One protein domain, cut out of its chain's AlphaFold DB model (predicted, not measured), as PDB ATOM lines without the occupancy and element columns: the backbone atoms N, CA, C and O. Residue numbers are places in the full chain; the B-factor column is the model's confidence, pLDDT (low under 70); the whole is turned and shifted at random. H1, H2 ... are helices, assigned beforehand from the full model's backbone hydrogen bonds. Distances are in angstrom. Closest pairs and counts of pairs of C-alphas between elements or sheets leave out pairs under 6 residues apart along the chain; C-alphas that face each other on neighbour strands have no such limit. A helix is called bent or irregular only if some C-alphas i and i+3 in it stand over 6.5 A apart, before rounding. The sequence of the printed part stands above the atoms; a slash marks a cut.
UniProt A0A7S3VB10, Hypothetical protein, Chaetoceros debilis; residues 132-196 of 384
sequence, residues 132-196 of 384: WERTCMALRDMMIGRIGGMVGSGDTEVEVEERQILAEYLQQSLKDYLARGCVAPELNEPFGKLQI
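This is residues 132 to 196 of the 384 residues of the protein "Hypothetical protein" of Chaetoceros debilis (UniProt A0A7S3VB10). A long helix, H2, and a second helix, H1, make an open V, meeting where the tight link joins the end of H1 to the beginning of H2. Residues 132 to 143 of H1 stick out as a free arm, and the tail after H2, residues 180 to 196, loops out and folds back on the side of H2 away from H1. The printed part has 65 residues with two named helices, H1 then H2, and no named strand; its class is all helix. It is loose, with a radius of gyration of the C-alphas of 13.7 A, and spans 37 by 32 by 18 A.

H2, the longest helix, holds residues 157 to 179 and is 32.8 A long from C-alpha 157 at (143.252, 125.642, 119.999) to C-alpha 179 at (168.616, 138.356, 136.498). H1 holds residues 132 to 151 and is 28.2 A long, beginning with C-alpha 132 at (163.347, 154.578, 126.481). Neither helix is bent or irregular.

H2 touches H1 with residues 159 to 163 alone, and H1 touches H2 with residues 148 to 151 alone. Their closest C-alphas, those of Val 151 and Arg 163, are 6.5 A apart. They run opposite ways at a shallow tilt of 34 degrees, only just short of steep, and form a helical hairpin. Their centres are 13.6 A apart. In H1 and H2 every O i to N i+4 pair is within hydrogen-bond range.

The two C-alphas farthest apart, those of Thr 156 and Gly 181, are 37.9 A apart. The printed part has no cut. Residues 180 to 196 hold no named element, and their C-alphas lie 13 to 18 A from the mean of all C-alphas. The mean pLDDT of the printed part is 80.3; residues 191, 194 and 196 are under 70.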
ATOM      1  N   TRP A 132     162.897 155.958 126.656       81.62
ATOM      2  CA  TRP A 132     163.347 154.578 126.481       81.62
ATOM      3  C   TRP A 132     162.173 153.617 126.648       81.62
ATOM      4  O   TRP A 132     162.018 152.685 125.868       81.62
ATOM      5  N   GLU A 133     161.273 153.935 127.572       78.88
ATOM      6  CA  GLU A 133     160.001 153.273 127.826       78.88
ATOM      7  C   GLU A 133     159.188 153.152 126.541       78.88
ATOM      8  O   GLU A 133     158.737 152.064 126.178       78.88
ATOM      9  N   ARG A 134     159.056 154.251 125.787       79.19
ATOM     10  CA  ARG A 134     158.308 154.240 124.532       79.19
ATOM     11  C   ARG A 134     158.990 153.402 123.461       79.19
ATOM     12  O   ARG A 134     158.320 152.667 122.736       79.19
ATOM     13  N   THR A 135     160.316 153.486 123.385       80.69
ATOM     14  CA  THR A 135     161.117 152.666 122.470       80.69
ATOM     15  C   THR A 135     160.950 151.176 122.791       80.69
ATOM     16  O   THR A 135     160.727 150.378 121.882       80.69
ATOM     17  N   CYS A 136     160.964 150.805 124.073       80.12
ATOM     18  CA  CYS A 136     160.713 149.447 124.545       80.12
ATOM     19  C   CYS A 136     159.293 148.972 124.216       80.12
ATOM     20  O   CYS A 136     159.135 147.858 123.730       80.12
ATOM     21  N   MET A 137     158.269 149.809 124.415       78.19
ATOM     22  CA  MET A 137     156.885 149.466 124.058       78.19
ATOM     23  C   MET A 137     156.718 149.258 122.548       78.19
ATOM     24  O   MET A 137     156.120 148.273 122.127       78.19
ATOM     25  N   ALA A 138     157.297 150.132 121.720       79.44
ATOM     26  CA  ALA A 138     157.255 149.983 120.266       79.44
ATOM     27  C   ALA A 138     157.988 148.714 119.792       79.44
ATOM     28  O   ALA A 138     157.504 148.016 118.900       79.44
ATOM     29  N   LEU A 139     159.135 148.394 120.401       80.62
ATOM     30  CA  LEU A 139     159.874 147.162 120.118       80.62
ATOM     31  C   LEU A 139     159.076 145.925 120.543       80.62
ATOM     32  O   LEU A 139     158.982 144.974 119.771       80.62
ATOM     33  N   ARG A 140     158.463 145.956 121.731       80.00
ATOM     34  CA  ARG A 140     157.572 144.900 122.223       80.00
ATOM     35  C   ARG A 140     156.437 144.651 121.234       80.00
ATOM     36  O   ARG A 140     156.234 143.513 120.830       80.00
ATOM     37  N   ASP A 141     155.737 145.699 120.808       77.69
ATOM     38  CA  ASP A 141     154.608 145.574 119.884       77.69
ATOM     39  C   ASP A 141     155.059 145.049 118.507       77.69
ATOM     40  O   ASP A 141     154.383 144.212 117.909       77.69
ATOM     41  N   MET A 142     156.238 145.466 118.023       80.88
ATOM     42  CA  MET A 142     156.850 144.918 116.806       80.88
ATOM     43  C   MET A 142     157.177 143.425 116.955       80.88
ATOM     44  O   MET A 142     156.911 142.645 116.039       80.88
ATOM     45  N   MET A 143     157.747 143.021 118.093       80.00
ATOM     46  CA  MET A 143     158.069 141.623 118.375       80.00
ATOM     47  C   MET A 143     156.804 140.772 118.460       80.00
ATOM     48  O   MET A 143     156.735 139.753 117.784       80.00
ATOM     49  N   ILE A 144     155.787 141.218 119.204       77.06
ATOM     50  CA  ILE A 144     154.494 140.528 119.310       77.06
ATOM     51  C   ILE A 144     153.841 140.399 117.931       77.06
ATOM     52  O   ILE A 144     153.390 139.316 117.570       77.06
ATOM     53  N   GLY A 145     153.841 141.464 117.123       79.00
ATOM     54  CA  GLY A 145     153.304 141.415 115.763       79.00
ATOM     55  C   GLY A 145     154.046 140.417 114.868       79.00
ATOM     56  O   GLY A 145     153.423 139.677 114.110       79.00
ATOM     57  N   ARG A 146     155.377 140.347 114.981       82.38
ATOM     58  CA  ARG A 146     156.197 139.385 114.231       82.38
ATOM     59  C   ARG A 146     155.971 137.946 114.692       82.38
ATOM     60  O   ARG A 146     155.919 137.057 113.851       82.38
ATOM     61  N   ILE A 147     155.816 137.740 115.996       78.06
ATOM     62  CA  ILE A 147     155.475 136.447 116.593       78.06
ATOM     63  C   ILE A 147     154.101 135.984 116.105       78.06
ATOM     64  O   ILE A 147     153.989 134.869 115.611       78.06
ATOM     65  N   GLY A 148     153.088 136.852 116.147       77.94
ATOM     66  CA  GLY A 148     151.756 136.536 115.625       77.94
ATOM     67  C   GLY A 148     151.773 136.188 114.134       77.94
ATOM     68  O   GLY A 148     151.050 135.303 113.697       77.94
ATOM     69  N   GLY A 149     152.653 136.817 113.350       81.50
ATOM     70  CA  GLY A 149     152.863 136.441 111.950       81.50
ATOM     71  C   GLY A 149     153.597 135.107 111.746       81.50
ATOM     72  O   GLY A 149     153.482 134.528 110.673       81.50
ATOM     73  N   MET A 150     154.363 134.629 112.733       78.94
ATOM     74  CA  MET A 150     155.093 133.357 112.664       78.94
ATOM     75  C   MET A 150     154.265 132.162 113.132       78.94
ATOM     76  O   MET A 150     154.372 131.107 112.520       78.94
ATOM     77  N   VAL A 151     153.497 132.322 114.213       80.25
ATOM     78  CA  VAL A 151     152.719 131.232 114.832       80.25
ATOM     79  C   VAL A 151     151.356 131.048 114.154       80.25
ATOM     80  O   VAL A 151     150.710 130.028 114.320       80.25
ATOM     81  N   GLY A 152     150.934 132.014 113.338       73.50
ATOM     82  CA  GLY A 152     149.587 132.032 112.789       73.50
ATOM     83  C   GLY A 152     148.665 132.925 113.616       73.50
ATOM     84  O   GLY A 152     148.907 133.258 114.781       73.50
ATOM     85  N   SER A 153     147.628 133.408 112.942       74.50
ATOM     86  CA  SER A 153     146.601 134.278 113.527       74.50
ATOM     87  C   SER A 153     145.242 133.592 113.609       74.50
ATOM     88  O   SER A 153     144.246 134.263 113.857       74.50
ATOM     89  N   GLY A 154     145.202 132.283 113.369       75.19
ATOM     90  CA  GLY A 154     144.022 131.462 113.529       75.19
ATOM     91  C   GLY A 154     143.627 131.340 114.995       75.19
ATOM     92  O   GLY A 154     144.423 131.520 115.922       75.19
ATOM     93  N   ASP A 155     142.347 131.059 115.192       80.06
ATOM     94  CA  ASP A 155     141.740 130.834 116.503       80.06
ATOM     95  C   ASP A 155     141.663 129.330 116.821       80.06
ATOM     96  O   ASP A 155     140.817 128.896 117.599       80.06
ATOM     97  N   THR A 156     142.512 128.513 116.186       86.75
ATOM     98  CA  THR A 156     142.597 127.083 116.493       86.75
ATOM     99  C   THR A 156     143.228 126.898 117.873       86.75
ATOM    100  O   THR A 156     144.131 127.645 118.255       86.75
ATOM    101  N   GLU A 157     142.751 125.916 118.641       85.44
ATOM    102  CA  GLU A 157     143.252 125.642 119.999       85.44
ATOM    103  C   GLU A 157     144.771 125.407 119.998       85.44
ATOM    104  O   GLU A 157     145.484 125.984 120.814       85.44
ATOM    105  N   VAL A 158     145.275 124.693 118.986       84.62
ATOM    106  CA  VAL A 158     146.710 124.439 118.781       84.62
ATOM    107  C   VAL A 158     147.504 125.743 118.613       84.62
ATOM    108  O   VAL A 158     148.510 125.943 119.288       84.62
ATOM    109  N   GLU A 159     147.042 126.683 117.781       82.38
ATOM    110  CA  GLU A 159     147.726 127.976 117.597       82.38
ATOM    111  C   GLU A 159     147.662 128.860 118.852       82.38
ATOM    112  O   GLU A 159     148.516 129.726 119.069       82.38
ATOM    113  N   VAL A 160     146.629 128.709 119.686       82.00
ATOM    114  CA  VAL A 160     146.549 129.400 120.980       82.00
ATOM    115  C   VAL A 160     147.580 128.828 121.954       82.00
ATOM    116  O   VAL A 160     148.317 129.609 122.561       82.00
ATOM    117  N   GLU A 161     147.691 127.503 122.051       85.19
ATOM    118  CA  GLU A 161     148.679 126.825 122.898       85.19
ATOM    119  C   GLU A 161     150.116 127.145 122.471       85.19
ATOM    120  O   GLU A 161     150.933 127.547 123.300       85.19
ATOM    121  N   GLU A 162     150.430 127.081 121.175       83.69
ATOM    122  CA  GLU A 162     151.761 127.435 120.668       83.69
ATOM    123  C   GLU A 162     152.128 128.896 120.973       83.69
ATOM    124  O   GLU A 162     153.262 129.199 121.368       83.69
ATOM    125  N   ARG A 163     151.164 129.822 120.848       79.50
ATOM    126  CA  ARG A 163     151.358 131.229 121.239       79.50
ATOM    127  C   ARG A 163     151.601 131.368 122.735       79.50
ATOM    128  O   ARG A 163     152.423 132.199 123.124       79.50
ATOM    129  N   GLN A 164     150.917 130.578 123.559       82.06
ATOM    130  CA  GLN A 164     151.100 130.584 125.005       82.06
ATOM    131  C   GLN A 164     152.489 130.062 125.397       82.06
ATOM    132  O   GLN A 164     153.213 130.764 126.102       82.06
ATOM    133  N   ILE A 165     152.913 128.913 124.863       84.81
ATOM    134  CA  ILE A 165     154.248 128.335 125.099       84.81
ATOM    135  C   ILE A 165     155.340 129.334 124.699       84.81
ATOM    136  O   ILE A 165     156.297 129.571 125.441       84.81
ATOM    137  N   LEU A 166     155.198 129.970 123.534       83.94
ATOM    138  CA  LEU A 166     156.162 130.962 123.072       83.94
ATOM    139  C   LEU A 166     156.173 132.219 123.954       83.94
ATOM    140  O   LEU A 166     157.242 132.779 124.214       83.94
ATOM    141  N   ALA A 167     155.011 132.669 124.429       79.31
ATOM    142  CA  ALA A 167     154.918 133.793 125.354       79.31
ATOM    143  C   ALA A 167     155.603 133.481 126.693       79.31
ATOM    144  O   ALA A 167     156.373 134.309 127.184       79.31
ATOM    145  N   GLU A 168     155.395 132.285 127.247       81.88
ATOM    146  CA  GLU A 168     156.057 131.813 128.468       81.88
ATOM    147  C   GLU A 168     157.575 131.715 128.286       81.88
ATOM    148  O   GLU A 168     158.338 132.219 129.117       81.88
ATOM    149  N   TYR A 169     158.028 131.166 127.157       84.25
ATOM    150  CA  TYR A 169     159.446 131.105 126.803       84.25
ATOM    151  C   TYR A 169     160.097 132.495 126.753       84.25
ATOM    152  O   TYR A 169     161.176 132.717 127.316       84.25
ATOM    153  N   LEU A 170     159.444 133.460 126.101       83.12
ATOM    154  CA  LEU A 170     159.937 134.836 126.013       83.12
ATOM    155  C   LEU A 170     159.922 135.530 127.374       83.12
ATOM    156  O   LEU A 170     160.856 136.267 127.696       83.12
ATOM    157  N   GLN A 171     158.895 135.281 128.187       82.00
ATOM    158  CA  GLN A 171     158.812 135.805 129.544       82.00
ATOM    159  C   GLN A 171     159.951 135.264 130.415       82.00
ATOM    160  O   GLN A 171     160.563 136.036 131.154       82.00
ATOM    161  N   GLN A 172     160.265 133.970 130.314       85.19
ATOM    162  CA  GLN A 172     161.386 133.366 131.029       85.19
ATOM    163  C   GLN A 172     162.724 133.928 130.541       85.19
ATOM    164  O   GLN A 172     163.531 134.370 131.353       85.19
ATOM    165  N   SER A 173     162.914 134.031 129.224       83.44
ATOM    166  CA  SER A 173     164.121 134.618 128.628       83.44
ATOM    167  C   SER A 173     164.357 136.061 129.098       83.44
ATOM    168  O   SER A 173     165.487 136.454 129.383       83.44
ATOM    169  N   LEU A 174     163.290 136.856 129.228       82.75
ATOM    170  CA  LEU A 174     163.348 138.216 129.772       82.75
ATOM    171  C   LEU A 174     163.699 138.239 131.263       82.75
ATOM    172  O   LEU A 174     164.512 139.064 131.678       82.75
ATOM    173  N   LYS A 175     163.113 137.346 132.068       85.12
ATOM    174  CA  LYS A 175     163.451 137.214 133.495       85.12
ATOM    175  C   LYS A 175     164.919 136.838 133.677       85.12
ATOM    176  O   LYS A 175     165.597 137.464 134.489       85.12
ATOM    177  N   ASP A 176     165.418 135.894 132.887       84.62
ATOM    178  CA  ASP A 176     166.815 135.463 132.927       84.62
ATOM    179  C   ASP A 176     167.758 136.594 132.496       84.62
ATOM    180  O   ASP A 176     168.778 136.837 133.142       84.62
ATOM    181  N   TYR A 177     167.395 137.351 131.456       81.94
ATOM    182  CA  TYR A 177     168.151 138.526 131.019       81.94
ATOM    183  C   TYR A 177     168.231 139.610 132.105       81.94
ATOM    184  O   TYR A 177     169.303 140.169 132.350       81.94
ATOM    185  N   LEU A 178     167.124 139.881 132.806       84.75
ATOM    186  CA  LEU A 178     167.102 140.811 133.940       84.75
ATOM    187  C   LEU A 178     167.933 140.287 135.120       84.75
ATOM    188  O   LEU A 178     168.698 141.048 135.709       84.75
ATOM    189  N   ALA A 179     167.839 138.991 135.432       88.50
ATOM    190  CA  ALA A 179     168.616 138.356 136.498       88.50
ATOM    191  C   ALA A 179     170.132 138.396 136.229       88.50
ATOM    192  O   ALA A 179     170.920 138.535 137.163       88.50
ATOM    193  N   ARG A 180     170.546 138.348 134.956       87.06
ATOM    194  CA  ARG A 180     171.943 138.516 134.513       87.06
ATOM    195  C   ARG A 180     172.410 139.980 134.480       87.06
ATOM    196  O   ARG A 180     173.511 140.254 134.010       87.06
ATOM    197  N   GLY A 181     171.599 140.934 134.942       90.94
ATOM    198  CA  GLY A 181     171.950 142.357 134.940       90.94
ATOM    199  C   GLY A 181     171.924 142.987 133.546       90.94
ATOM    200  O   GLY A 181     172.759 143.836 133.242       90.94
ATOM    201  N   CYS A 182     170.988 142.562 132.692       86.88
ATOM    202  CA  CYS A 182     170.850 143.024 131.306       86.88
ATOM    203  C   CYS A 182     172.076 142.715 130.423       86.88
ATOM    204  O   CYS A 182     172.324 143.389 129.416       86.88
ATOM    205  N   VAL A 183     172.839 141.678 130.770       87.19
ATOM    206  CA  VAL A 183     173.915 141.142 129.933       87.19
ATOM    207  C   VAL A 183     173.335 140.053 129.035       87.19
ATOM    208  O   VAL A 183     172.657 139.138 129.507       87.19
ATOM    209  N   ALA A 184     173.556 140.176 127.724       78.19
ATOM    210  CA  ALA A 184     173.061 139.200 126.760       78.19
ATOM    211  C   ALA A 184     173.707 137.823 127.014       78.19
ATOM    212  O   ALA A 184     174.898 137.779 127.332       78.19
ATOM    213  N   PRO A 185     172.960 136.711 126.874       78.81
ATOM    214  CA  PRO A 185     173.546 135.376 126.923       78.81
ATOM    215  C   PRO A 185     174.631 135.225 125.855       78.81
ATOM    216  O   PRO A 185     174.507 135.797 124.766       78.81
ATOM    217  N   GLU A 186     175.677 134.448 126.140       84.25
ATOM    218  CA  GLU A 186     176.662 134.126 125.111       84.25
ATOM    219  C   GLU A 186     176.000 133.309 123.997       84.25
ATOM    220  O   GLU A 186     175.156 132.436 124.230       84.25
ATOM    221  N   LEU A 187     176.366 133.622 122.753       80.81
ATOM    222  CA  LEU A 187     175.852 132.909 121.594       80.81
ATOM    223  C   LEU A 187     176.242 131.427 121.736       80.81
ATOM    224  O   LEU A 187     177.430 131.119 121.820       80.81
ATOM    225  N   ASN A 188     175.252 130.529 121.705       80.38
ATOM    226  CA  ASN A 188     175.367 129.066 121.858       80.38
ATOM    227  C   ASN A 188     175.365 128.503 123.289       80.38
ATOM    228  O   ASN A 188     175.543 127.292 123.437       80.38
ATOM    229  N   GLU A 189     175.109 129.299 124.329       77.62
ATOM    230  CA  GLU A 189     174.738 128.695 125.614       77.62
ATOM    231  C   GLU A 189     173.396 127.953 125.471       77.62
ATOM    232  O   GLU A 189     172.448 128.505 124.902       77.62
ATOM    233  N   PRO A 190     173.288 126.700 125.950       70.25
ATOM    234  CA  PRO A 190     172.011 126.004 125.977       70.25
ATOM    235  C   PRO A 190     171.033 126.778 126.865       70.25
ATOM    236  O   PRO A 190     171.392 127.242 127.951       70.25
ATOM    237  N   PHE A 191     169.788 126.914 126.407       63.16
ATOM    238  CA  PHE A 191     168.743 127.531 127.216       63.16
ATOM    239  C   PHE A 191     168.539 126.711 128.495       63.16
ATOM    240  O   PHE A 191     168.520 125.478 128.461       63.16
ATOM    241  N   GLY A 192     168.404 127.396 129.634       70.62
ATOM    242  CA  GLY A 192     168.026 126.739 130.882       70.62
ATOM    243  C   GLY A 192     166.710 125.982 130.693       70.62
ATOM    244  O   GLY A 192     165.846 126.422 129.935       70.62
ATOM    245  N   LYS A 193     166.556 124.828 131.355       73.75
ATOM    246  CA  LYS A 193     165.308 124.051 131.291       73.75
ATOM    247  C   LYS A 193     164.135 124.948 131.677       73.75
ATOM    248  O   LYS A 193     164.127 125.502 132.777       73.75
ATOM    249  N   LEU A 194     163.160 125.080 130.776       67.00
ATOM    250  CA  LEU A 194     161.928 125.810 131.054       67.00
ATOM    251  C   LEU A 194     161.203 125.112 132.200       67.00
ATOM    252  O   LEU A 194     160.807 123.954 132.082       67.00
ATOM    253  N   GLN A 195     161.027 125.819 133.311       70.81
ATOM    254  CA  GLN A 195     160.080 125.408 134.335       70.81
ATOM    255  C   GLN A 195     158.692 125.839 133.865       70.81
ATOM    256  O   GLN A 195     158.220 126.912 134.240       70.81
ATOM    257  N   ILE A 196     158.075 125.036 132.994       67.25
ATOM    258  CA  ILE A 196     156.663 125.207 132.646       67.25
ATOM    259  C   ILE A 196     155.891 124.894 133.923       67.25
ATOM    260  O   ILE A 196     155.813 123.744 134.359       67.25
TER     261      ILE A 196